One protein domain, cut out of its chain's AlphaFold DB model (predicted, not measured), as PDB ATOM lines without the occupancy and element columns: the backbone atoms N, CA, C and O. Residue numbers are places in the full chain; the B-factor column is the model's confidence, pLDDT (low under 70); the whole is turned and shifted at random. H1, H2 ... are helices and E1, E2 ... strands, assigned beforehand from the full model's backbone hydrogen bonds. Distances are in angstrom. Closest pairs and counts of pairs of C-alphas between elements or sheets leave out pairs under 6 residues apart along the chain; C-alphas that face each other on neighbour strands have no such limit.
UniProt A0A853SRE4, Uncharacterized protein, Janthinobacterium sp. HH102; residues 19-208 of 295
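AT A GLANCE: This is residues 19 to 208 of the 295 residues of an uncharacterized protein of Janthinobacterium sp. HH102 (UniProt A0A853SRE4). The domain is two lobes joined by a narrow waist, which the backbone crosses twice, at residues 28 to 30 and 141 to 143. One lobe is a four-strand sheet, E4 - E3 - E2 - E5, antiparallel throughout, with H1 packed across one face and H2 and H3 meeting nearly at a right angle beside it; the other is a small branched sheet of E1, E6, E7, E8 and E9, with antiparallel neighbours, covered over E1 by H5. Residues 99 to 105 stick out as a free loop. The printed part has 190 residues with five named helices and nine named strands, in the order E1 E2 E3 E4 H1 H2 H3 E5 E6 E7 E8 H4 H5 E9, and its class is mixed, helices and strands. The whole is loose, with a radius of gyration of the C-alphas of 20.1 A and spans of 62 by 47 by 29 A.

HOW THE PARTS SIT: E1, residues 20 to 27, has three neighbours in the branched, strongly twisted sheet: E6, residues 144 to 150, and E8, residues 170 to 172, on one side, and E9, residues 191 to 194, on the other side. The pairing is staggered: N 25 and O 146 are 2.8 A apart, N 21 and O 171 2.8 A, and N 24 and O 191 2.8 A, each within hydrogen-bond range. E6 forms a hairpin with E7, residues 160 to 162, where N 147 and O 162 are 2.8 A apart. E2, residues 31 to 37, E3, residues 41 to 48, and E4, residues 58 to 62, form a meander, each strand the antiparallel neighbour of the one before; N 37 and O 41 are 2.8 A apart, and N 44 and O 62 2.8 A. E5, residues 137 to 140, is the edge strand beside E2, with N 32 and O 139 2.9 A apart. This sheet is strongly twisted, and each of its strands is apart from each strand of the branched sheet. H1, residues 80 to 96, is on one face of this sheet, making two layers, helix on sheet; it lies over E4 and E3 at a height of 7.8 A and runs across the strands, at 83 degrees to E3 on the local plane. Its closest C-alphas to E4 are those of Tyr 59 and Ile 87, 5.0 A apart. H2, residues 111 to 120, touches H3, residues 124 to 133, about perpendicular at 78 degrees, with the C-alphas of Ala 117 and Pro 124 closest at 5.2 A. The closest C-alphas of H2 and E4 are those of Ile 61 and Leu 113, 7.1 A apart. H3 only grazes the sheet with residues 130 to 131. H5, residues 181 to 189, lies over E1 at a height of 8.7 A and runs along it, at 22 degrees on the local plane; the C-alphas of Cys 23 and Ala 186 are closest, 6.2 A apart. H4, residues 173 to 177, only grazes the branched sheet with residues 173 to 175. Every O i to N i+4 pair is within hydrogen-bond range in H1, H2, H3 and H5; H4 has 0 of 1, and 2 of 2 O i to N i+3 pairs.

IN THESE COORDINATES: E1 begins at C-alpha 20 (231.304, 248.303, 218.148) and is 22.4 A long; E2 is 19.1 A, E3 22.0 A and E6 18.3 A. H1, the longest helix, is 24.0 A long and begins at C-alpha 80 (224.208, 278.044, 247.391). H3 is 14.3 A, H2 14.0 A and H5 12.6 A. E9 ends at C-alpha 194 (235.403, 250.065, 222.027).

THE WHOLE: The C-alphas farthest apart are those of Thr 123 and Glu 177, 62.1 A. The printed part has no cut. The links E4 to H1 and H1 to H2 are long, and residues 195 to 208 hold no named element. Mean pLDDT of the printed part is 80.6; 39 residues are under 70, among them 92 to 111 and 204 to 208.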
ATOM      1  N   LYS A  19     233.761 245.142 215.727       86.06
ATOM      2  CA  LYS A  19     234.021 245.968 216.898       86.06
ATOM      3  C   LYS A  19     233.037 247.121 216.873       86.06
ATOM      4  O   LYS A  19     233.008 247.866 215.892       86.06
ATOM      5  N   THR A  20     232.257 247.223 217.935       92.50
ATOM      6  CA  THR A  20     231.304 248.303 218.148       92.50
ATOM      7  C   THR A  20     231.932 249.329 219.075       92.50
ATOM      8  O   THR A  20     232.604 248.979 220.046       92.50
ATOM      9  N   TRP A  21     231.740 250.597 218.745       94.62
ATOM     10  CA  TRP A  21     232.325 251.729 219.442       94.62
ATOM     11  C   TRP A  21     231.228 252.623 219.995       94.62
ATOM     12  O   TRP A  21     230.163 252.742 219.396       94.62
ATOM     13  N   VAL A  22     231.523 253.274 221.113       95.25
ATOM     14  CA  VAL A  22     230.655 254.265 221.751       95.25
ATOM     15  C   VAL A  22     231.460 255.527 222.032       95.25
ATOM     16  O   VAL A  22     232.672 255.470 222.260       95.25
ATOM     17  N   CYS A  23     230.800 256.681 222.011       94.75
ATOM     18  CA  CYS A  23     231.408 257.941 222.421       94.75
ATOM     19  C   CYS A  23     231.153 258.134 223.907       94.75
ATOM     20  O   CYS A  23     230.002 258.171 224.341       94.75
ATOM     21  N   ARG A  24     232.228 258.269 224.682       94.00
ATOM     22  CA  ARG A  24     232.152 258.510 226.117       94.00
ATOM     23  C   ARG A  24     232.774 259.838 226.517       94.00
ATOM     24  O   ARG A  24     233.720 260.334 225.906       94.00
ATOM     25  N   ARG A  25     232.307 260.373 227.636       90.50
ATOM     26  CA  ARG A  25     232.893 261.504 228.344       90.50
ATOM     27  C   ARG A  25     233.146 261.104 229.791       90.50
ATOM     28  O   ARG A  25     232.246 260.656 230.491       90.50
ATOM     29  N   LEU A  26     234.380 261.305 230.243       86.38
ATOM     30  CA  LEU A  26     234.794 261.003 231.609       86.38
ATOM     31  C   LEU A  26     234.797 262.269 232.466       86.38
ATOM     32  O   LEU A  26     235.486 263.242 232.158       86.38
ATOM     33  N   VAL A  27     234.084 262.232 233.587       82.75
ATOM     34  CA  VAL A  27     234.098 263.291 234.600       82.75
ATOM     35  C   VAL A  27     234.896 262.802 235.803       82.75
ATOM     36  O   VAL A  27     234.386 262.115 236.678       82.75
ATOM     37  N   LEU A  28     236.187 263.144 235.838       76.62
ATOM     38  CA  LEU A  28     237.147 262.607 236.823       76.62
ATOM     39  C   LEU A  28     237.451 263.570 237.985       76.62
ATOM     40  O   LEU A  28     237.903 263.174 239.070       76.62
ATOM     41  N   SER A  29     237.228 264.862 237.748       73.81
ATOM     42  CA  SER A  29     237.545 265.961 238.666       73.81
ATOM     43  C   SER A  29     236.309 266.727 239.132       73.81
ATOM     44  O   SER A  29     236.443 267.848 239.627       73.81
ATOM     45  N   GLY A  30     235.124 266.138 238.964       81.06
ATOM     46  CA  GLY A  30     233.875 266.699 239.460       81.06
ATOM     47  C   GLY A  30     233.924 266.973 240.964       81.06
ATOM     48  O   GLY A  30     234.657 266.313 241.717       81.06
ATOM     49  N   LYS A  31     233.152 267.963 241.406       86.56
ATOM     50  CA  LYS A  31     232.908 268.233 242.822       86.56
ATOM     51  C   LYS A  31     231.438 268.026 243.111       86.56
ATOM     52  O   LYS A  31     230.603 268.475 242.345       86.56
ATOM     53  N   ILE A  32     231.146 267.383 244.223       91.00
ATOM     54  CA  ILE A  32     229.800 267.338 244.787       91.00
ATOM     55  C   ILE A  32     229.767 268.225 246.023       91.00
ATOM     56  O   ILE A  32     230.813 268.576 246.584       91.00
ATOM     57  N   VAL A  33     228.564 268.562 246.461       91.25
ATOM     58  CA  VAL A  33     228.346 269.291 247.706       91.25
ATOM     59  C   VAL A  33     227.819 268.305 248.722       91.25
ATOM     60  O   VAL A  33     226.832 267.621 248.470       91.25
ATOM     61  N   ALA A  34     228.528 268.195 249.840       94.56
ATOM     62  CA  ALA A  34     228.266 267.179 250.839       94.56
ATOM     63  C   ALA A  34     228.210 267.774 252.243       94.56
ATOM     64  O   ALA A  34     228.878 268.765 252.556       94.56
ATOM     65  N   THR A  35     227.460 267.112 253.108       95.56
ATOM     66  CA  THR A  35     227.485 267.314 254.554       95.56
ATOM     67  C   THR A  35     227.337 265.969 255.260       95.56
ATOM     68  O   THR A  35     227.092 264.945 254.625       95.56
ATOM     69  N   LEU A  36     227.510 265.955 256.577       96.50
ATOM     70  CA  LEU A  36     227.361 264.767 257.407       96.50
ATOM     71  C   LEU A  36     226.283 265.027 258.459       96.50
ATOM     72  O   LEU A  36     226.510 265.768 259.418       96.50
ATOM     73  N   HIS A  37     225.124 264.398 258.284       96.38
ATOM     74  CA  HIS A  37     224.077 264.375 259.295       96.38
ATOM     75  C   HIS A  37     224.480 263.417 260.431       96.38
ATOM     76  O   HIS A  37     224.945 262.308 260.148       96.38
ATOM     77  N   PRO A  38     224.290 263.783 261.712       92.75
ATOM     78  CA  PRO A  38     224.728 262.967 262.848       92.75
ATOM     79  C   PRO A  38     224.054 261.590 262.928       92.75
ATOM     80  O   PRO A  38     224.654 260.661 263.459       92.75
ATOM     81  N   VAL A  39     222.825 261.461 262.414       95.44
ATOM     82  CA  VAL A  39     222.041 260.211 262.463       95.44
ATOM     83  C   VAL A  39     222.031 259.476 261.122       95.44
ATOM     84  O   VAL A  39     222.154 258.258 261.090       95.44
ATOM     85  N   ILE A  40     221.903 260.209 260.012       95.50
ATOM     86  CA  ILE A  40     221.692 259.612 258.681       95.50
ATOM     87  C   ILE A  40     223.040 259.225 258.066       95.50
ATOM     88  O   ILE A  40     223.159 258.192 257.417       95.50
ATOM     89  N   GLY A  41     224.080 260.019 258.333       94.44
ATOM     90  CA  GLY A  41     225.362 259.908 257.661       94.44
ATOM     91  C   GLY A  41     225.494 260.941 256.540       94.44
ATOM     92  O   GLY A  41     224.983 262.058 256.674       94.44
ATOM     93  N   PRO A  42     226.277 260.640 255.490       95.75
ATOM     94  CA  PRO A  42     226.535 261.586 254.415       95.75
ATOM     95  C   PRO A  42     225.265 261.949 253.656       95.75
ATOM     96  O   PRO A  42     224.484 261.073 253.300       95.75
ATOM     97  N   LEU A  43     225.108 263.237 253.380       95.81
ATOM     98  CA  LEU A  43     224.056 263.774 252.529       95.81
ATOM     99  C   LEU A  43     224.677 264.626 251.432       95.81
ATOM    100  O   LEU A  43     225.676 265.320 251.661       95.81
ATOM    101  N   TYR A  44     224.065 264.585 250.257       93.94
ATOM    102  CA  TYR A  44     224.544 265.236 249.049       93.94
ATOM    103  C   TYR A  44     223.436 266.039 248.393       93.94
ATOM    104  O   TYR A  44     222.261 265.715 248.529       93.94
ATOM    105  N   TRP A  45     223.819 267.078 247.665       92.88
ATOM    106  CA  TRP A  45     222.889 267.798 246.805       92.88
ATOM    107  C   TRP A  45     222.574 266.999 245.555       92.88
ATOM    108  O   TRP A  45     223.483 266.465 244.925       92.88
ATOM    109  N   GLU A  46     221.305 266.978 245.186       90.69
ATOM    110  CA  GLU A  46     220.766 266.272 244.033       90.69
ATOM    111  C   GLU A  46     220.028 267.261 243.129       90.69
ATOM    112  O   GLU A  46     219.449 268.240 243.600       90.69
ATOM    113  N   TYR A  47     220.098 267.029 241.826       87.94
ATOM    114  CA  TYR A  47     219.425 267.836 240.815       87.94
ATOM    115  C   TYR A  47     218.922 266.899 239.732       87.94
ATOM    116  O   TYR A  47     219.704 266.094 239.214       87.94
ATOM    117  N   PHE A  48     217.655 267.053 239.378       82.12
ATOM    118  CA  PHE A  48     217.026 266.330 238.289       82.12
ATOM    119  C   PHE A  48     216.673 267.314 237.181       82.12
ATOM    120  O   PHE A  48     215.900 268.254 237.393       82.12
ATOM    121  N   ASP A  49     217.261 267.083 236.010       79.44
ATOM    122  CA  ASP A  49     216.859 267.742 234.773       79.44
ATOM    123  C   ASP A  49     215.568 267.072 234.294       79.44
ATOM    124  O   ASP A  49     215.563 265.887 233.961       79.44
ATOM    125  N   ASN A  50     214.471 267.825 234.311       77.12
ATOM    126  CA  ASN A  50     213.152 267.351 233.891       77.12
ATOM    127  C   ASN A  50     212.744 267.951 232.533       77.12
ATOM    128  O   ASN A  50     211.570 267.921 232.144       77.12
ATOM    129  N   SER A  51     213.702 268.515 231.790       72.38
ATOM    130  CA  SER A  51     213.418 269.143 230.500       72.38
ATOM    131  C   SER A  51     212.872 268.154 229.465       72.38
ATOM    132  O   SER A  51     212.018 268.537 228.659       72.38
ATOM    133  N   ASP A  52     213.242 266.876 229.559       67.62
ATOM    134  CA  ASP A  52     212.790 265.801 228.663       67.62
ATOM    135  C   ASP A  52     211.279 265.532 228.752       67.62
ATOM    136  O   ASP A  52     210.648 265.129 227.772       67.62
ATOM    137  N   CYS A  53     210.665 265.791 229.911       72.50
ATOM    138  CA  CYS A  53     209.220 265.678 230.115       72.50
ATOM    139  C   CYS A  53     208.508 267.038 230.130       72.50
ATOM    140  O   CYS A  53     207.324 267.113 230.467       72.50
ATOM    141  N   ASN A  54     209.201 268.112 229.721       75.75
ATOM    142  CA  ASN A  54     208.704 269.487 229.760       75.75
ATOM    143  C   ASN A  54     208.182 269.880 231.160       75.75
ATOM    144  O   ASN A  54     207.191 270.607 231.283       75.75
ATOM    145  N   ALA A  55     208.840 269.383 232.210       71.69
ATOM    146  CA  ALA A  55     208.557 269.735 233.593       71.69
ATOM    147  C   ALA A  55     209.694 270.594 234.182       71.69
ATOM    148  O   ALA A  55     210.802 270.612 233.640       71.69
ATOM    149  N   PRO A  56     209.432 271.361 235.257       73.31
ATOM    150  CA  PRO A  56     210.476 272.118 235.933       73.31
ATOM    151  C   PRO A  56     211.555 271.194 236.501       73.31
ATOM    152  O   PRO A  56     211.246 270.141 237.064       73.31
ATOM    153  N   ASP A  57     212.813 271.618 236.391       82.94
ATOM    154  CA  ASP A  57     213.921 270.995 237.113       82.94
ATOM    155  C   ASP A  57     213.610 270.916 238.607       82.94
ATOM    156  O   ASP A  57     213.007 271.838 239.162       82.94
ATOM    157  N   SER A  58     214.081 269.857 239.259       82.56
ATOM    158  CA  SER A  58     213.898 269.681 240.703       82.56
ATOM    159  C   SER A  58     215.225 269.534 241.436       82.56
ATOM    160  O   SER A  58     216.233 269.082 240.884       82.56
ATOM    161  N   TYR A  59     215.226 269.965 242.693       87.56
ATOM    162  CA  TYR A  59     216.397 270.083 243.546       87.56
ATOM    163  C   TYR A  59     216.143 269.346 244.858       87.56
ATOM    164  O   TYR A  59     215.136 269.555 245.530       87.56
ATOM    165  N   GLY A  60     217.088 268.499 245.255       89.62
ATOM    166  CA  GLY A  60     216.893 267.586 246.374       89.62
ATOM    167  C   GLY A  60     218.137 267.351 247.216       89.62
ATOM    168  O   GLY A  60     219.223 267.885 246.965       89.62
ATOM    169  N   ILE A  61     217.948 266.518 248.238       91.88
ATOM    170  CA  ILE A  61     219.005 265.983 249.092       91.88
ATOM    171  C   ILE A  61     218.945 264.459 249.020       91.88
ATOM    172  O   ILE A  61     217.881 263.873 249.193       91.88
ATOM    173  N   THR A  62     220.097 263.820 248.839       92.12
ATOM    174  CA  THR A  62     220.209 262.365 248.688       92.12
ATOM    175  C   THR A  62     221.266 261.774 249.617       92.12
ATOM    176  O   THR A  62     222.246 262.429 249.975       92.12
ATOM    177  N   GLU A  63     221.090 260.510 249.997       93.56
ATOM    178  CA  GLU A  63     222.106 259.705 250.695       93.56
ATOM    179  C   GLU A  63     223.078 259.023 249.716       93.56
ATOM    180  O   GLU A  63     224.117 258.486 250.114       93.56
ATOM    181  N   HIS A  64     222.740 259.017 248.425       90.12
ATOM    182  CA  HIS A  64     223.466 258.293 247.393       90.12
ATOM    183  C   HIS A  64     224.456 259.220 246.694       90.12
ATOM    184  O   HIS A  64     224.078 260.106 245.932       90.12
ATOM    185  N   ILE A  65     225.752 258.993 246.925       89.50
ATOM    186  CA  ILE A  65     226.815 259.801 246.308       89.50
ATOM    187  C   ILE A  65     226.790 259.723 244.774       89.50
ATOM    188  O   ILE A  65     227.204 260.663 244.100       89.50
ATOM    189  N   GLU A  66     226.277 258.620 244.233       84.69
ATOM    190  CA  GLU A  66     226.127 258.386 242.797       84.69
ATOM    191  C   GLU A  66     225.071 259.308 242.171       84.69
ATOM    192  O   GLU A  66     225.236 259.713 241.026       84.69
ATOM    193  N   SER A  67     224.036 259.704 242.915       86.31
ATOM    194  CA  SER A  67     222.988 260.616 242.428       86.31
ATOM    195  C   SER A  67     223.322 262.092 242.656       86.31
ATOM    196  O   SER A  67     222.610 262.984 242.205       86.31
ATOM    197  N   ALA A  68     224.427 262.379 243.349       90.44
ATOM    198  CA  ALA A  68     224.799 263.740 243.688       90.44
ATOM    199  C   ALA A  68     225.088 264.593 242.439       90.44
ATOM    200  O   ALA A  68     225.803 264.176 241.522       90.44
ATOM    201  N   HIS A  69     224.606 265.837 242.448       88.81
ATOM    202  CA  HIS A  69     224.881 266.799 241.393       88.81
ATOM    203  C   HIS A  69     226.371 267.154 241.359       88.81
ATOM    204  O   HIS A  69     226.975 267.547 242.366       88.81
ATOM    205  N   ILE A  70     226.966 267.041 240.171       87.06
ATOM    206  CA  ILE A  70     228.385 267.305 239.958       87.06
ATOM    207  C   ILE A  70     228.582 268.730 239.444       87.06
ATOM    208  O   ILE A  70     228.341 269.047 238.283       87.06
ATOM    209  N   PHE A  71     229.136 269.575 240.303       81.50
ATOM    210  CA  PHE A  71     229.526 270.938 239.985       81.50
ATOM    211  C   PHE A  71     230.930 271.007 239.372       81.50
ATOM    212  O   PHE A  71     231.839 270.221 239.682       81.50
ATOM    213  N   LYS A  72     231.157 272.064 238.582       71.81
ATOM    214  CA  LYS A  72     232.510 272.598 238.382       71.81
ATOM    215  C   LYS A  72     233.029 273.119 239.729       71.81
ATOM    216  O   LYS A  72     232.285 273.747 240.482       71.81
ATOM    217  N   SER A  73     234.305 272.886 240.033       67.88
ATOM    218  CA  SER A  73     234.905 273.382 241.282       67.88
ATOM    219  C   SER A  73     234.778 274.905 241.376       67.88
ATOM    220  O   SER A  73     235.059 275.598 240.398       67.88
ATOM    221  N   GLY A  74     234.343 275.405 242.533       63.84
ATOM    222  CA  GLY A  74     234.150 276.834 242.780       63.84
ATOM    223  C   GLY A  74     232.840 277.430 242.245       63.84
ATOM    224  O   GLY A  74     232.737 278.648 242.156       63.84
ATOM    225  N   SER A  75     231.872 276.606 241.815       65.44
ATOM    226  CA  SER A  75     230.615 277.103 241.210       65.44
ATOM    227  C   SER A  75     229.424 277.105 242.169       65.44
ATOM    228  O   SER A  75     228.486 277.872 241.978       65.44
ATOM    229  N   TYR A  76     229.424 276.223 243.175       66.31
ATOM    230  CA  TYR A  76     228.216 275.924 243.952       66.31
ATOM    231  C   TYR A  76     227.923 276.946 245.058       66.31
ATOM    232  O   TYR A  76     226.783 277.034 245.497       66.31
ATOM    233  N   ARG A  77     228.916 277.713 245.553       63.38
ATOM    234  CA  ARG A  77     228.675 278.670 246.653       63.38
ATOM    235  C   ARG A  77     228.037 279.965 246.193       63.38
ATOM    236  O   ARG A  77     227.213 280.497 246.928       63.38
ATOM    237  N   SER A  78     228.368 280.454 244.997       61.72
ATOM    238  CA  SER A  78     227.628 281.563 244.376       61.72
ATOM    239  C   SER A  78     226.169 281.202 244.105       61.72
ATOM    240  O   SER A  78     225.326 282.088 244.061       61.72
ATOM    241  N   SER A  79     225.877 279.909 243.957       68.62
ATOM    242  CA  SER A  79     224.532 279.374 243.779       68.62
ATOM    243  C   SER A  79     223.985 278.705 245.039       68.62
ATOM    244  O   SER A  79     222.956 278.059 244.936       68.62
ATOM    245  N   PHE A  80     224.635 278.804 246.207       74.94
ATOM    246  CA  PHE A  80     224.208 278.044 247.391       74.94
ATOM    247  C   PHE A  80     222.848 278.517 247.877       74.94
ATOM    248  O   PHE A  80     221.949 277.706 248.069       74.94
ATOM    249  N   ASP A  81     222.686 279.834 247.990       77.81
ATOM    250  CA  ASP A  81     221.415 280.436 248.382       77.81
ATOM    251  C   ASP A  81     220.324 280.129 247.349       77.81
ATOM    252  O   ASP A  81     219.191 279.851 247.721       77.81
ATOM    253  N   SER A  82     220.672 280.105 246.056       81.56
ATOM    254  CA  SER A  82     219.745 279.713 244.988       81.56
ATOM    255  C   SER A  82     219.362 278.235 245.065       81.56
ATOM    256  O   SER A  82     218.188 277.911 244.958       81.56
ATOM    257  N   PHE A  83     220.328 277.345 245.289       84.44
ATOM    258  CA  PHE A  83     220.106 275.903 245.373       84.44
ATOM    259  C   PHE A  83     219.265 275.561 246.600       84.44
ATOM    260  O   PHE A  83     218.288 274.832 246.481       84.44
ATOM    261  N   LEU A  84     219.576 276.154 247.760       83.00
ATOM    262  CA  LEU A  84     218.725 276.045 248.941       83.00
ATOM    263  C   LEU A  84     217.335 276.601 248.658       83.00
ATOM    264  O   LEU A  84     216.364 275.906 248.913       83.00
ATOM    265  N   SER A  85     217.222 277.813 248.109       83.50
ATOM    266  CA  SER A  85     215.923 278.409 247.780       83.50
ATOM    267  C   SER A  85     215.084 277.505 246.877       83.50
ATOM    268  O   SER A  85     213.872 277.454 247.061       83.50
ATOM    269  N   ASN A  86     215.706 276.788 245.940       85.62
ATOM    270  CA  ASN A  86     215.017 275.832 245.081       85.62
ATOM    271  C   ASN A  86     214.608 274.567 245.846       85.62
ATOM    272  O   ASN A  86     213.438 274.221 245.795       85.62
ATOM    273  N   ILE A  87     215.497 273.958 246.648       84.31
ATOM    274  CA  ILE A  87     215.129 272.835 247.539       84.31
ATOM    275  C   ILE A  87     213.949 273.223 248.439       84.31
ATOM    276  O   ILE A  87     213.035 272.434 248.656       84.31
ATOM    277  N   PHE A  88     213.962 274.443 248.983       82.00
ATOM    278  CA  PHE A  88     212.867 274.969 249.792       82.00
ATOM    279  C   PHE A  88     211.594 275.119 248.970       82.00
ATOM    280  O   PHE A  88     210.543 274.695 249.430       82.00
ATOM    281  N   SER A  89     211.680 275.730 247.788       80.94
ATOM    282  CA  SER A  89     210.536 275.889 246.890       80.94
ATOM    283  C   SER A  89     209.897 274.542 246.560       80.94
ATOM    284  O   SER A  89     208.680 274.427 246.668       80.94
ATOM    285  N   ASP A  90     210.708 273.535 246.239       77.12
ATOM    286  CA  ASP A  90     210.246 272.187 245.919       77.12
ATOM    287  C   ASP A  90     209.600 271.546 247.158       77.12
ATOM    288  O   ASP A  90     208.421 271.211 247.136       77.12
ATOM    289  N   ALA A  91     210.290 271.541 248.305       72.06
ATOM    290  CA  ALA A  91     209.739 271.018 249.559       72.06
ATOM    291  C   ALA A  91     208.430 271.706 249.998       72.06
ATOM    292  O   ALA A  91     207.530 271.055 250.526       72.06
ATOM    293  N   TYR A  92     208.306 273.022 249.800       68.06
ATOM    294  CA  TYR A  92     207.087 273.766 250.118       68.06
ATOM    295  C   TYR A  92     205.957 273.491 249.127       68.06
ATOM    296  O   TYR A  92     204.803 273.438 249.553       68.06
ATOM    297  N   ALA A  93     206.257 273.340 247.835       64.69
ATOM    298  CA  ALA A  93     205.255 272.953 246.854       64.69
ATOM    299  C   ALA A  93     204.629 271.616 247.265       64.69
ATOM    300  O   ALA A  93     203.409 271.528 247.344       64.69
ATOM    301  N   ASP A  94     205.431 270.636 247.668       63.31
ATOM    302  CA  ASP A  94     204.931 269.303 248.011       63.31
ATOM    303  C   ASP A  94     204.135 269.271 249.327       63.31
ATOM    304  O   ASP A  94     203.048 268.705 249.379       63.31
ATOM    305  N   ILE A  95     204.607 269.942 250.389       60.12
ATOM    306  CA  ILE A  95     203.934 269.932 251.708       60.12
ATOM    307  C   ILE A  95     202.552 270.614 251.671       60.12
ATOM    308  O   ILE A  95     201.691 270.312 252.497       60.12
ATOM    309  N   TYR A  96     202.338 271.563 250.754       53.66
ATOM    310  CA  TYR A  96     201.142 272.413 250.738       53.66
ATOM    311  C   TYR A  96     200.241 272.236 249.506       53.66
ATOM    312  O   TYR A  96     199.181 272.860 249.460       53.66
ATOM    313  N   THR A  97     200.606 271.405 248.520       54.00
ATOM    314  CA  THR A  97     199.765 271.150 247.330       54.00
ATOM    315  C   THR A  97     198.883 269.902 247.418       54.00
ATOM    316  O   THR A  97     198.126 269.639 246.482       54.00
ATOM    317  N   ASP A  98     198.840 269.233 248.576       48.69
ATOM    318  CA  ASP A  98     197.887 268.149 248.890       48.69
ATOM    319  C   ASP A  98     196.401 268.526 248.659       48.69
ATOM    320  O   ASP A  98     195.541 267.652 248.577       48.69
ATOM    321  N   GLU A  99     196.060 269.813 248.505       46.47
ATOM    322  CA  GLU A  99     194.683 270.263 248.242       46.47
ATOM    323  C   GLU A  99     194.193 270.091 246.785       46.47
ATOM    324  O   GLU A  99     193.017 270.352 246.526       46.47
ATOM    325  N   TRP A 100     195.026 269.644 245.831       45.88
ATOM    326  CA  TRP A 100     194.614 269.480 244.417       45.88
ATOM    327  C   TRP A 100     194.608 268.043 243.871       45.88
ATOM    328  O   TRP A 100     194.262 267.863 242.705       45.88
ATOM    329  N   ASN A 101     194.902 267.023 244.685       44.91
ATOM    330  CA  ASN A 101     194.798 265.612 244.284       44.91
ATOM    331  C   ASN A 101     193.629 264.911 244.994       44.91
ATOM    332  O   ASN A 101     193.810 264.018 245.821       44.91
ATOM    333  N   ASP A 102     192.407 265.310 244.634       45.88
ATOM    334  CA  ASP A 102     191.246 264.431 244.772       45.88
ATOM    335  C   ASP A 102     191.225 263.498 243.546       45.88
ATOM    336  O   ASP A 102     191.253 263.951 242.403       45.88
ATOM    337  N   GLU A 103     191.207 262.194 243.818       46.91
ATOM    338  CA  GLU A 103     191.140 261.068 242.875       46.91
ATOM    339  C   GLU A 103     192.398 260.767 242.015       46.91
ATOM    340  O   GLU A 103     192.576 261.263 240.907       46.91
ATOM    341  N   SER A 104     193.168 259.756 242.455       47.88
ATOM    342  CA  SER A 104     193.942 258.797 241.625       47.88
ATOM    343  C   SER A 104     195.442 258.994 241.321       47.88
ATOM    344  O   SER A 104     195.924 258.480 240.313       47.88
ATOM    345  N   GLY A 105     196.236 259.565 242.226       43.16
ATOM    346  CA  GLY A 105     197.694 259.395 242.146       43.16
ATOM    347  C   GLY A 105     198.421 259.933 243.367       43.16
ATOM    348  O   GLY A 105     198.275 261.107 243.693       43.16
ATOM    349  N   GLU A 106     199.182 259.077 244.048       42.31
ATOM    350  CA  GLU A 106     200.137 259.524 245.067       42.31
ATOM    351  C   GLU A 106     201.132 260.500 244.407       42.31
ATOM    352  O   GLU A 106     201.628 260.197 243.316       42.31
ATOM    353  N   PRO A 107     201.405 261.679 244.994       43.03
ATOM    354  CA  PRO A 107     202.392 262.593 244.441       43.03
ATOM    355  C   PRO A 107     203.785 261.968 244.596       43.03
ATOM    356  O   PRO A 107     204.323 261.905 245.693       43.03
ATOM    357  N   GLU A 108     204.401 261.530 243.496       47.09
ATOM    358  CA  GLU A 108     205.792 261.028 243.476       47.09
ATOM    359  C   GLU A 108     206.840 262.119 243.810       47.09
ATOM    360  O   GLU A 108     208.034 261.835 243.925       47.09
ATOM    361  N   GLY A 109     206.407 263.367 244.013       44.56
ATOM    362  CA  GLY A 109     207.241 264.494 244.417       44.56
ATOM    363  C   GLY A 109     207.541 264.486 245.916       44.56
ATOM    364  O   GLY A 109     206.700 264.827 246.739       44.56
ATOM    365  N   ASN A 110     208.782 264.135 246.265       55.47
ATOM    366  CA  ASN A 110     209.452 264.519 247.518       55.47
ATOM    367  C   ASN A 110     209.069 263.792 248.820       55.47
ATOM    368  O   ASN A 110     209.360 264.259 249.926       55.47
ATOM    369  N   HIS A 111     208.612 262.542 248.705       61.53
ATOM    370  CA  HIS A 111     208.745 261.556 249.790       61.53
ATOM    371  C   HIS A 111     210.172 261.500 250.369       61.53
ATOM    372  O   HIS A 111     210.354 261.156 251.535       61.53
ATOM    373  N   LEU A 112     211.182 261.874 249.578       71.69
ATOM    374  CA  LEU A 112     212.588 261.899 249.965       71.69
ATOM    375  C   LEU A 112     212.849 262.805 251.173       71.69
ATOM    376  O   LEU A 112     213.377 262.309 252.166       71.69
ATOM    377  N   LEU A 113     212.445 264.080 251.169       79.25
ATOM    378  CA  LEU A 113     212.771 264.968 252.290       79.25
ATOM    379  C   LEU A 113     212.015 264.604 253.575       79.25
ATOM    380  O   LEU A 113     212.598 264.624 254.661       79.25
ATOM    381  N   THR A 114     210.753 264.194 253.449       82.50
ATOM    382  CA  THR A 114     209.964 263.664 254.570       82.50
ATOM    383  C   THR A 114     210.594 262.384 255.122       82.50
ATOM    384  O   THR A 114     210.792 262.279 256.330       82.50
ATOM    385  N   SER A 115     211.018 261.454 254.260       87.06
ATOM    386  CA  SER A 115     211.692 260.218 254.684       87.06
ATOM    387  C   SER A 115     213.042 260.485 255.360       87.06
ATOM    388  O   SER A 115     213.386 259.829 256.345       87.06
ATOM    389  N   LEU A 116     213.794 261.489 254.893       91.12
ATOM    390  CA  LEU A 116     215.036 261.922 255.528       91.12
ATOM    391  C   LEU A 116     214.763 262.538 256.903       91.12
ATOM    392  O   LEU A 116     215.466 262.210 257.856       91.12
ATOM    393  N   ALA A 117     213.727 263.368 257.038       91.06
ATOM    394  CA  ALA A 117     213.327 263.933 258.323       91.06
ATOM    395  C   ALA A 117     212.904 262.840 259.319       91.06
ATOM    396  O   ALA A 117     213.384 262.819 260.456       91.06
ATOM    397  N   GLU A 118     212.095 261.871 258.880       91.81
ATOM    398  CA  GLU A 118     211.710 260.706 259.683       91.81
ATOM    399  C   GLU A 118     212.931 259.895 260.127       91.81
ATOM    400  O   GLU A 118     213.064 259.554 261.305       91.81
ATOM    401  N   LYS A 119     213.875 259.641 259.214       94.56
ATOM    402  CA  LYS A 119     215.126 258.933 259.511       94.56
ATOM    403  C   LYS A 119     216.044 259.720 260.448       94.56
ATOM    404  O   LYS A 119     216.758 259.123 261.252       94.56
ATOM    405  N   ALA A 120     216.018 261.050 260.376       94.38
ATOM    406  CA  ALA A 120     216.674 261.930 261.338       94.38
ATOM    407  C   ALA A 120     215.992 261.922 262.717       94.38
ATOM    408  O   ALA A 120     216.598 262.378 263.687       94.38
ATOM    409  N   GLY A 121     214.767 261.393 262.823       95.06
ATOM    410  CA  GLY A 121     213.954 261.466 264.035       95.06
ATOM    411  C   GLY A 121     213.451 262.881 264.322       95.06
ATOM    412  O   GLY A 121     213.265 263.235 265.485       95.06
ATOM    413  N   SER A 122     213.275 263.693 263.280       93.88
ATOM    414  CA  SER A 122     212.849 265.092 263.351       93.88
ATOM    415  C   SER A 122     211.621 265.341 262.481       93.88
ATOM    416  O   SER A 122     211.321 264.579 261.566       93.88
ATOM    417  N   THR A 123     210.919 266.441 262.722       89.19
ATOM    418  CA  THR A 123     209.880 266.905 261.791       89.19
ATOM    419  C   THR A 123     210.498 267.439 260.489       89.19
ATOM    420  O   THR A 123     211.652 267.884 260.506       89.19
ATOM    421  N   PRO A 124     209.759 267.473 259.360       86.44
ATOM    422  CA  PRO A 124     210.256 268.066 258.116       86.44
ATOM    423  C   PRO A 124     210.761 269.505 258.291       86.44
ATOM    424  O   PRO A 124     211.828 269.849 257.798       86.44
ATOM    425  N   SER A 125     210.057 270.338 259.066       85.19
ATOM    426  CA  SER A 125     210.479 271.722 259.329       85.19
ATOM    427  C   SER A 125     211.786 271.814 260.123       85.19
ATOM    428  O   SER A 125     212.633 272.648 259.808       85.19
ATOM    429  N   GLU A 126     211.981 270.961 261.133       90.75
ATOM    430  CA  GLU A 126     213.241 270.896 261.887       90.75
ATOM    431  C   GLU A 126     214.396 270.406 261.011       90.75
ATOM    432  O   GLU A 126     215.499 270.950 261.084       90.75
ATOM    433  N   PHE A 127     214.140 269.420 260.148       91.50
ATOM    434  CA  PHE A 127     215.133 268.923 259.202       91.50
ATOM    435  C   PHE A 127     215.525 269.990 258.172       91.50
ATOM    436  O   PHE A 127     216.709 270.176 257.896       91.50
ATOM    437  N   MET A 128     214.560 270.761 257.664       87.62
ATOM    438  CA  MET A 128     214.826 271.894 256.770       87.62
ATOM    439  C   MET A 128     215.649 272.988 257.448       87.62
ATOM    440  O   MET A 128     216.594 273.512 256.855       87.62
ATOM    441  N   GLN A 129     215.338 273.310 258.705       89.94
ATOM    442  CA  GLN A 129     216.150 274.247 259.475       89.94
ATOM    443  C   GLN A 129     217.579 273.714 259.650       89.94
ATOM    444  O   GLN A 129     218.547 274.450 259.462       89.94
ATOM    445  N   TRP A 130     217.730 272.414 259.920       94.44
ATOM    446  CA  TRP A 130     219.042 271.781 259.974       94.44
ATOM    447  C   TRP A 130     219.794 271.871 258.637       94.44
ATOM    448  O   TRP A 130     220.982 272.185 258.654       94.44
ATOM    449  N   ILE A 131     219.139 271.661 257.486       91.56
ATOM    450  CA  ILE A 131     219.761 271.791 256.152       91.56
ATOM    451  C   ILE A 131     220.376 273.187 255.958       91.56
ATOM    452  O   ILE A 131     221.484 273.296 255.421       91.56
ATOM    453  N   VAL A 132     219.688 274.240 256.412       89.38
ATOM    454  CA  VAL A 132     220.162 275.636 256.341       89.38
ATOM    455  C   VAL A 132     221.385 275.854 257.220       89.38
ATOM    456  O   VAL A 132     222.354 276.485 256.796       89.38
ATOM    457  N   ASP A 133     221.348 275.318 258.437       90.88
ATOM    458  CA  ASP A 133     222.395 275.525 259.435       90.88
ATOM    459  C   ASP A 133     223.603 274.593 259.231       90.88
ATOM    460  O   ASP A 133     224.696 274.829 259.766       90.88
ATOM    461  N   ALA A 134     223.431 273.523 258.450       92.44
ATOM    462  CA  ALA A 134     224.454 272.528 258.199       92.44
ATOM    463  C   ALA A 134     225.678 273.124 257.490       92.44
ATOM    464  O   ALA A 134     225.614 273.972 256.596       92.44
ATOM    465  N   THR A 135     226.856 272.621 257.862       91.69
ATOM    466  CA  THR A 135     228.088 272.952 257.145       91.69
ATOM    467  C   THR A 135     228.195 272.085 255.897       91.69
ATOM    468  O   THR A 135     228.476 270.890 255.988       91.69
ATOM    469  N   TRP A 136     228.021 272.704 254.733       91.06
ATOM    470  CA  TRP A 136     228.213 272.074 253.428       91.06
ATOM    471  C   TRP A 136     229.627 272.314 252.894       91.06
ATOM    472  O   TRP A 136     230.174 273.420 253.011       91.06
ATOM    473  N   VAL A 137     230.236 271.286 252.303       90.75
ATOM    474  CA  VAL A 137     231.617 271.320 251.803       90.75
ATOM    475  C   VAL A 137     231.711 270.779 250.379       90.75
ATOM    476  O   VAL A 137     230.947 269.896 249.997       90.75
ATOM    477  N   GLU A 138     232.689 271.271 249.607       87.62
ATOM    478  CA  GLU A 138     233.069 270.587 248.366       87.62
ATOM    479  C   GLU A 138     233.711 269.256 248.715       87.62
ATOM    480  O   GLU A 138     234.700 269.200 249.453       87.62
ATOM    481  N   TYR A 139     233.198 268.199 248.107       89.25
ATOM    482  CA  TYR A 139     233.764 266.872 248.208       89.25
ATOM    483  C   TYR A 139     234.126 266.354 246.810       89.25
ATOM    484  O   TYR A 139     233.462 266.699 245.830       89.25
ATOM    485  N   PRO A 140     235.219 265.587 246.646       87.12
ATOM    486  CA  PRO A 140     235.535 264.976 245.362       87.12
ATOM    487  C   PRO A 140     234.392 264.066 244.905       87.12
ATOM    488  O   PRO A 140     234.032 263.143 245.632       87.12
ATOM    489  N   ALA A 141     233.873 264.300 243.700       86.81
ATOM    490  CA  ALA A 141     232.911 263.393 243.093       86.81
ATOM    491  C   ALA A 141     233.573 262.030 242.805       86.81
ATOM    492  O   ALA A 141     234.782 261.991 242.487       86.81
ATOM    493  N   PRO A 142     232.807 260.928 242.881       84.25
ATOM    494  CA  PRO A 142     233.152 259.697 242.188       84.25
ATOM    495  C   PRO A 142     233.362 259.982 240.693       84.25
ATOM    496  O   PRO A 142     232.704 260.868 240.139       84.25
ATOM    497  N   PRO A 143     234.293 259.285 240.026       83.88
ATOM    498  CA  PRO A 143     234.372 259.333 238.576       83.88
ATOM    499  C   PRO A 143     233.036 258.909 237.959       83.88
ATOM    500  O   PRO A 143     232.506 257.868 238.337       83.88
ATOM    501  N   LYS A 144     232.531 259.686 237.001       85.81
ATOM    502  CA  LYS A 144     231.371 259.300 236.191       85.81
ATOM    503  C   LYS A 144     231.752 259.138 234.729       85.81
ATOM    504  O   LYS A 144     232.604 259.872 234.216       85.81
ATOM    505  N   VAL A 145     231.107 258.175 234.081       89.12
ATOM    506  CA  VAL A 145     231.190 257.944 232.640       89.12
ATOM    507  C   VAL A 145     229.833 258.289 232.054       89.12
ATOM    508  O   VAL A 145     228.815 257.800 232.525       89.12
ATOM    509  N   TYR A 146     229.841 259.151 231.048       90.62
ATOM    510  CA  TYR A 146     228.663 259.488 230.267       90.62
ATOM    511  C   TYR A 146     228.851 258.972 228.852       90.62
ATOM    512  O   TYR A 146     229.934 259.130 228.288       90.62
ATOM    513  N   PHE A 147     227.806 258.415 228.264       94.00
ATOM    514  CA  PHE A 147     227.772 257.940 226.893       94.00
ATOM    515  C   PHE A 147     226.868 258.838 226.065       94.00
ATOM    516  O   PHE A 147     225.797 259.233 226.514       94.00
ATOM    517  N   LEU A 148     227.326 259.207 224.874       93.25
ATOM    518  CA  LEU A 148     226.551 260.027 223.953       93.25
ATOM    519  C   LEU A 148     225.350 259.213 223.470       93.25
ATOM    520  O   LEU A 148     225.548 258.227 222.764       93.25
ATOM    521  N   ALA A 149     224.147 259.604 223.879       91.94
ATOM    522  CA  ALA A 149     222.906 258.886 223.602       91.94
ATOM    523  C   ALA A 149     222.234 259.366 222.309       91.94
ATOM    524  O   ALA A 149     221.698 258.555 221.559       91.94
ATOM    525  N   ASP A 150     222.310 260.670 222.019       88.19
ATOM    526  CA  ASP A 150     221.716 261.258 220.817       88.19
ATOM    527  C   ASP A 150     222.321 262.638 220.473       88.19
ATOM    528  O   ASP A 150     223.006 263.278 221.282       88.19
ATOM    529  N   PHE A 151     222.042 263.118 219.260       83.12
ATOM    530  CA  PHE A 151     222.318 264.467 218.759       83.12
ATOM    531  C   PHE A 151     221.052 265.344 218.626       83.12
ATOM    532  O   PHE A 151     221.107 266.433 218.039       83.12
ATOM    533  N   ASN A 152     219.913 264.900 219.162       65.25
ATOM    534  CA  ASN A 152     218.576 265.409 218.845       65.25
ATOM    535  C   ASN A 152     218.126 266.674 219.595       65.25
ATOM    536  O   ASN A 152     217.000 266.771 220.075       65.25
ATOM    537  N   GLY A 153     218.899 267.757 219.545       50.50
ATOM    538  CA  GLY A 153     218.310 269.060 219.863       50.50
ATOM    539  C   GLY A 153     217.365 269.508 218.735       50.50
ATOM    540  O   GLY A 153     217.807 269.967 217.682       50.50
ATOM    541  N   HIS A 154     216.048 269.399 218.941       49.34
ATOM    542  CA  HIS A 154     214.982 269.693 217.964       49.34
ATOM    543  C   HIS A 154     214.933 271.137 217.408       49.34
ATOM    544  O   HIS A 154     214.010 271.477 216.679       49.34
ATOM    545  N   LEU A 155     215.939 271.971 217.682       44.72
ATOM    546  CA  LEU A 155     216.337 273.173 216.941       44.72
ATOM    547  C   LEU A 155     217.779 273.527 217.368       44.72
ATOM    548  O   LEU A 155     218.017 274.480 218.104       44.72
ATOM    549  N   GLY A 156     218.746 272.718 216.924       55.12
ATOM    550  CA  GLY A 156     220.185 272.906 217.149       55.12
ATOM    551  C   GLY A 156     220.826 271.667 217.770       55.12
ATOM    552  O   GLY A 156     220.349 271.193 218.784       55.12
ATOM    553  N   TYR A 157     221.908 271.155 217.180       63.31
ATOM    554  CA  TYR A 157     222.617 269.954 217.642       63.31
ATOM    555  C   TYR A 157     223.117 270.106 219.092       63.31
ATOM    556  O   TYR A 157     224.205 270.638 219.330       63.31
ATOM    557  N   ARG A 158     222.328 269.656 220.072       76.31
ATOM    558  CA  ARG A 158     222.760 269.492 221.462       76.31
ATOM    559  C   ARG A 158     222.935 268.001 221.709       76.31
ATOM    560  O   ARG A 158     222.054 267.216 221.399       76.31
ATOM    561  N   ALA A 159     224.099 267.642 222.230       84.94
ATOM    562  CA  ALA A 159     224.403 266.271 222.593       84.94
ATOM    563  C   ALA A 159     223.672 265.878 223.875       84.94
ATOM    564  O   ALA A 159     223.807 266.569 224.893       84.94
ATOM    565  N   GLU A 160     222.968 264.758 223.814       86.56
ATOM    566  CA  GLU A 160     222.320 264.103 224.944       86.56
ATOM    567  C   GLU A 160     223.236 263.005 225.479       86.56
ATOM    568  O   GLU A 160     223.893 262.292 224.718       86.56
ATOM    569  N   TRP A 161     223.331 262.895 226.800       89.00
ATOM    570  CA  TRP A 161     224.269 261.994 227.462       89.00
ATOM    571  C   TRP A 161     223.525 261.103 228.453       89.00
ATOM    572  O   TRP A 161     222.798 261.618 229.294       89.00
ATOM    573  N   SER A 162     223.761 259.793 228.397       88.94
ATOM    574  CA  SER A 162     223.258 258.810 229.366       88.94
ATOM    575  C   SER A 162     224.395 258.283 230.242       88.94
ATOM    576  O   SER A 162     225.559 258.283 229.844       88.94
ATOM    577  N   GLU A 163     224.076 257.820 231.448       88.12
ATOM    578  CA  GLU A 163     225.012 257.062 232.292       88.12
ATOM    579  C   GLU A 163     225.025 255.563 231.932       88.12
ATOM    580  O   GLU A 163     225.924 254.837 232.351       88.12
ATOM    581  N   GLN A 164     224.061 255.095 231.131       91.19
ATOM    582  CA  GLN A 164     223.942 253.698 230.717       91.19
ATOM    583  C   GLN A 164     224.539 253.487 229.327       91.19
ATOM    584  O   GLN A 164     224.167 254.148 228.357       91.19
ATOM    585  N   VAL A 165     225.432 252.503 229.202       93.75
ATOM    586  CA  VAL A 165     226.023 252.139 227.905       93.75
ATOM    587  C   VAL A 165     224.975 251.602 226.919       93.75
ATOM    588  O   VAL A 165     225.147 251.739 225.712       93.75
ATOM    589  N   SER A 166     223.870 251.032 227.419       93.06
ATOM    590  CA  SER A 166     222.762 250.530 226.593       93.06
ATOM    591  C   SER A 166     222.089 251.612 225.756       93.06
ATOM    592  O   SER A 166     221.565 251.304 224.689       93.06
ATOM    593  N   ASP A 167     222.124 252.854 226.234       92.81
ATOM    594  CA  ASP A 167     221.441 253.985 225.609       92.81
ATOM    595  C   ASP A 167     222.377 254.754 224.668       92.81
ATOM    596  O   ASP A 167     221.969 255.720 224.034       92.81
ATOM    597  N   ALA A 168     223.649 254.353 224.592       94.06
ATOM    598  CA  ALA A 168     224.650 255.020 223.782       94.06
ATOM    599  C   ALA A 168     224.358 254.879 222.280       94.06
ATOM    600  O   ALA A 168     223.876 253.847 221.804       94.06
ATOM    601  N   LEU A 169     224.773 255.867 221.492       93.31
ATOM    602  CA  LEU A 169     224.964 255.693 220.060       93.31
ATOM    603  C   LEU A 169     226.112 254.709 219.815       93.31
ATOM    604  O   LEU A 169     227.171 254.769 220.448       93.31
ATOM    605  N   HIS A 170     225.882 253.798 218.872       93.06
ATOM    606  CA  HIS A 170     226.811 252.736 218.523       93.06
ATOM    607  C   HIS A 170     227.341 252.958 217.110       93.06
ATOM    608  O   HIS A 170     226.573 253.092 216.158       93.06
ATOM    609  N   TRP A 171     228.661 252.923 216.968       92.25
ATOM    610  CA  TRP A 171     229.333 253.018 215.680       92.25
ATOM    611  C   TRP A 171     230.028 251.710 215.334       92.25
ATOM    612  O   TRP A 171     230.766 251.132 216.137       92.25
ATOM    613  N   ASP A 172     229.823 251.267 214.100       89.75
ATOM    614  CA  ASP A 172     230.599 250.181 213.520       89.75
ATOM    615  C   ASP A 172     231.970 250.691 213.064       89.75
ATOM    616  O   ASP A 172     232.129 251.835 212.640       89.75
ATOM    617  N   GLN A 173     232.964 249.799 213.062       84.69
ATOM    618  CA  GLN A 173     234.323 250.105 212.603       84.69
ATOM    619  C   GLN A 173     234.379 250.771 211.213       84.69
ATOM    620  O   GLN A 173     235.289 251.550 210.942       84.69
ATOM    621  N   THR A 174     233.424 250.467 210.334       82.94
ATOM    622  CA  THR A 174     233.351 251.014 208.972       82.94
ATOM    623  C   THR A 174     233.035 252.505 208.939       82.94
ATOM    624  O   THR A 174     233.378 253.159 207.961       82.94
ATOM    625  N   VAL A 175     232.416 253.058 209.991       80.69
ATOM    626  CA  VAL A 175     232.092 254.492 210.052       80.69
ATOM    627  C   VAL A 175     233.367 255.339 210.115       80.69
ATOM    628  O   VAL A 175     233.407 256.434 209.570       80.69
ATOM    629  N   PHE A 176     234.453 254.794 210.667       79.25
ATOM    630  CA  PHE A 176     235.762 255.458 210.702       79.25
ATOM    631  C   PHE A 176     236.467 255.536 209.344       79.25
ATOM    632  O   PHE A 176     237.480 256.220 209.218       79.25
ATOM    633  N   GLU A 177     235.984 254.794 208.349       79.56
ATOM    634  CA  GLU A 177     236.514 254.813 206.982       79.56
ATOM    635  C   GLU A 177     235.726 255.782 206.082       79.56
ATOM    636  O   GLU A 177     236.126 256.030 204.943       79.56
ATOM    637  N   SER A 178     234.625 256.343 206.593       75.56
ATOM    638  CA  SER A 178     233.784 257.338 205.930       75.56
ATOM    639  C   SER A 178     233.919 258.714 206.584       75.56
ATOM    640  O   SER A 178     234.084 258.808 207.796       75.56
ATOM    641  N   ASP A 179     233.780 259.785 205.799       78.81
ATOM    642  CA  ASP A 179     233.655 261.164 206.304       78.81
ATOM    643  C   ASP A 179     232.251 261.400 206.901       78.81
ATOM    644  O   ASP A 179     231.485 262.244 206.430       78.81
ATOM    645  N   ASP A 180     231.879 260.597 207.896       82.81
ATOM    646  CA  ASP A 180     230.581 260.673 208.559       82.81
ATOM    647  C   ASP A 180     230.539 261.865 209.534       82.81
ATOM    648  O   ASP A 180     231.438 262.059 210.357       82.81
ATOM    649  N   LEU A 181     229.505 262.702 209.416       82.62
ATOM    650  CA  LEU A 181     229.377 263.930 210.203       82.62
ATOM    651  C   LEU A 181     229.146 263.642 211.694       82.62
ATOM    652  O   LEU A 181     229.669 264.371 212.540       82.62
ATOM    653  N   ASP A 182     228.392 262.591 212.012       83.31
ATOM    654  CA  ASP A 182     228.028 262.242 213.385       83.31
ATOM    655  C   ASP A 182     229.248 261.700 214.133       83.31
ATOM    656  O   ASP A 182     229.463 262.010 215.305       83.31
ATOM    657  N   GLU A 183     230.110 260.960 213.433       86.50
ATOM    658  CA  GLU A 183     231.405 260.512 213.951       86.50
ATOM    659  C   GLU A 183     232.333 261.692 214.261       86.50
ATOM    660  O   GLU A 183     232.880 261.782 215.369       86.50
ATOM    661  N   GLN A 184     232.459 262.639 213.328       85.94
ATOM    662  CA  GLN A 184     233.278 263.832 213.531       85.94
ATOM    663  C   GLN A 184     232.759 264.650 214.714       85.94
ATOM    664  O   GLN A 184     233.543 265.075 215.568       85.94
ATOM    665  N   LEU A 185     231.440 264.827 214.811       86.44
ATOM    666  CA  LEU A 185     230.810 265.538 215.916       86.44
ATOM    667  C   LEU A 185     231.045 264.809 217.245       86.44
ATOM    668  O   LEU A 185     231.491 265.435 218.209       86.44
ATOM    669  N   ALA A 186     230.860 263.487 217.294       88.62
ATOM    670  CA  ALA A 186     231.136 262.675 218.477       88.62
ATOM    671  C   ALA A 186     232.582 262.857 218.971       88.62
ATOM    672  O   ALA A 186     232.793 263.085 220.165       88.62
ATOM    673  N   ARG A 187     233.575 262.866 218.068       89.19
ATOM    674  CA  ARG A 187     234.991 263.104 218.420       89.19
ATOM    675  C   ARG A 187     235.266 264.481 219.006       89.19
ATOM    676  O   ARG A 187     236.191 264.629 219.801       89.19
ATOM    677  N   THR A 188     234.511 265.504 218.608       88.25
ATOM    678  CA  THR A 188     234.665 266.844 219.201       88.25
ATOM    679  C   THR A 188     234.107 266.916 220.620       88.25
ATOM    680  O   THR A 188     234.497 267.783 221.402       88.25
ATOM    681  N   LEU A 189     233.194 266.006 220.960       88.19
ATOM    682  CA  LEU A 189     232.437 266.024 222.203       88.19
ATOM    683  C   LEU A 189     232.975 265.064 223.269       88.19
ATOM    684  O   LEU A 189     232.782 265.329 224.464       88.19
ATOM    685  N   GLY A 190     233.632 263.980 222.857       90.56
ATOM    686  CA  GLY A 190     234.125 262.929 223.739       90.56
ATOM    687  C   GLY A 190     235.172 262.018 223.095       90.56
ATOM    688  O   GLY A 190     235.703 262.279 222.017       90.56
ATOM    689  N   GLU A 191     235.498 260.945 223.807       93.06
ATOM    690  CA  GLU A 191     236.421 259.900 223.377       93.06
ATOM    691  C   GLU A 191     235.625 258.737 222.771       93.06
ATOM    692  O   GLU A 191     234.748 258.181 223.428       93.06
ATOM    693  N   LEU A 192     235.946 258.334 221.540       93.06
ATOM    694  CA  LEU A 192     235.405 257.105 220.953       93.06
ATOM    695  C   LEU A 192     236.219 255.909 221.446       93.06
ATOM    696  O   LEU A 192     237.423 255.832 221.191       93.06
ATOM    697  N   VAL A 193     235.554 254.974 222.123       94.00
ATOM    698  CA  VAL A 193     236.170 253.767 222.687       94.00
ATOM    699  C   VAL A 193     235.418 252.503 222.271       94.00
ATOM    700  O   VAL A 193     234.216 252.576 222.002       94.00
ATOM    701  N   PRO A 194     236.091 251.337 222.208       94.12
ATOM    702  CA  PRO A 194     235.403 250.065 222.027       94.12
ATOM    703  C   PRO A 194     234.420 249.827 223.175       94.12
ATOM    704  O   PRO A 194     234.731 250.159 224.321       94.12
ATOM    705  N   ILE A 195     233.261 249.234 222.882       93.81
ATOM    706  CA  ILE A 195     232.210 249.003 223.883       93.81
ATOM    707  C   ILE A 195     232.711 248.153 225.060       93.81
ATOM    708  O   ILE A 195     232.350 248.403 226.204       93.81
ATOM    709  N   GLU A 196     233.626 247.212 224.808       92.25
ATOM    710  CA  GLU A 196     234.259 246.390 225.843       92.25
ATOM    711  C   GLU A 196     235.101 247.189 226.853       92.25
ATOM    712  O   GLU A 196     235.330 246.714 227.961       92.25
ATOM    713  N   CYS A 197     235.533 248.400 226.490       91.56
ATOM    714  CA  CYS A 197     236.298 249.310 227.342       91.56
ATOM    715  C   CYS A 197     235.472 250.532 227.780       91.56
ATOM    716  O   CYS A 197     236.018 251.449 228.397       91.56
ATOM    717  N   ALA A 198     234.180 250.585 227.440       90.06
ATOM    718  CA  ALA A 198     233.327 251.760 227.614       90.06
ATOM    719  C   ALA A 198     233.316 252.264 229.066       90.06
ATOM    720  O   ALA A 198     233.554 253.448 229.317       90.06
ATOM    721  N   GLU A 199     233.146 251.343 230.011       88.56
ATOM    722  CA  GLU A 199     233.039 251.616 231.448       88.56
ATOM    723  C   GLU A 199     234.397 251.686 232.167       88.56
ATOM    724  O   GLU A 199     234.465 252.026 233.348       88.56
ATOM    725  N   GLU A 200     235.507 251.391 231.480       87.88
ATOM    726  CA  GLU A 200     236.830 251.411 232.104       87.88
ATOM    727  C   GLU A 200     237.240 252.843 232.463       87.88
ATOM    728  O   GLU A 200     237.547 253.660 231.591       87.88
ATOM    729  N   ILE A 201     237.307 253.146 233.760       82.81
ATOM    730  CA  ILE A 201     237.803 254.431 234.254       82.81
ATOM    731  C   ILE A 201     239.337 254.374 234.316       82.81
ATOM    732  O   ILE A 201     239.893 253.608 235.112       82.81
ATOM    733  N   PRO A 202     240.057 255.202 233.537       79.25
ATOM    734  CA  PRO A 202     241.508 255.234 233.589       79.25
ATOM    735  C   PRO A 202     241.976 255.601 234.998       79.25
ATOM    736  O   PRO A 202     241.447 256.520 235.628       79.25
ATOM    737  N   THR A 203     243.027 254.935 235.480       70.44
ATOM    738  CA  THR A 203     243.710 255.342 236.715       70.44
ATOM    739  C   THR A 203     244.488 256.630 236.452       70.44
ATOM    740  O   THR A 203     245.704 256.625 236.266       70.44
ATOM    741  N   ILE A 204     243.795 257.765 236.392       61.31
ATOM    742  CA  ILE A 204     244.461 259.055 236.277       61.31
ATOM    743  C   ILE A 204     245.070 259.371 237.639       61.31
ATOM    744  O   ILE A 204     244.365 259.500 238.644       61.31
ATOM    745  N   ARG A 205     246.400 259.529 237.680       55.12
ATOM    746  CA  ARG A 205     247.056 260.238 238.783       55.12
ATOM    747  C   ARG A 205     246.449 261.632 238.804       55.12
ATOM    748  O   ARG A 205     246.793 262.443 237.954       55.12
ATOM    749  N   ARG A 206     245.507 261.876 239.723       53.69
ATOM    750  CA  ARG A 206     244.892 263.191 239.935       53.69
ATOM    751  C   ARG A 206     246.017 264.211 240.090       53.69
ATOM    752  O   ARG A 206     246.597 264.332 241.168       53.69
ATOM    753  N   GLU A 207     246.321 264.944 239.025       46.59
ATOM    754  CA  GLU A 207     247.027 266.201 239.160       46.59
ATOM    755  C   GLU A 207     246.072 267.100 239.927       46.59
ATOM    756  O   GLU A 207     245.005 267.489 239.452       46.59
ATOM    757  N   LEU A 208     246.398 267.313 241.197       50.03
ATOM    758  CA  LEU A 208     245.659 268.178 242.093       50.03
ATOM    759  C   LEU A 208     245.868 269.632 241.639       50.03
ATOM    760  O   LEU A 208     246.602 270.384 242.272       50.03
TER     761      LEU A 208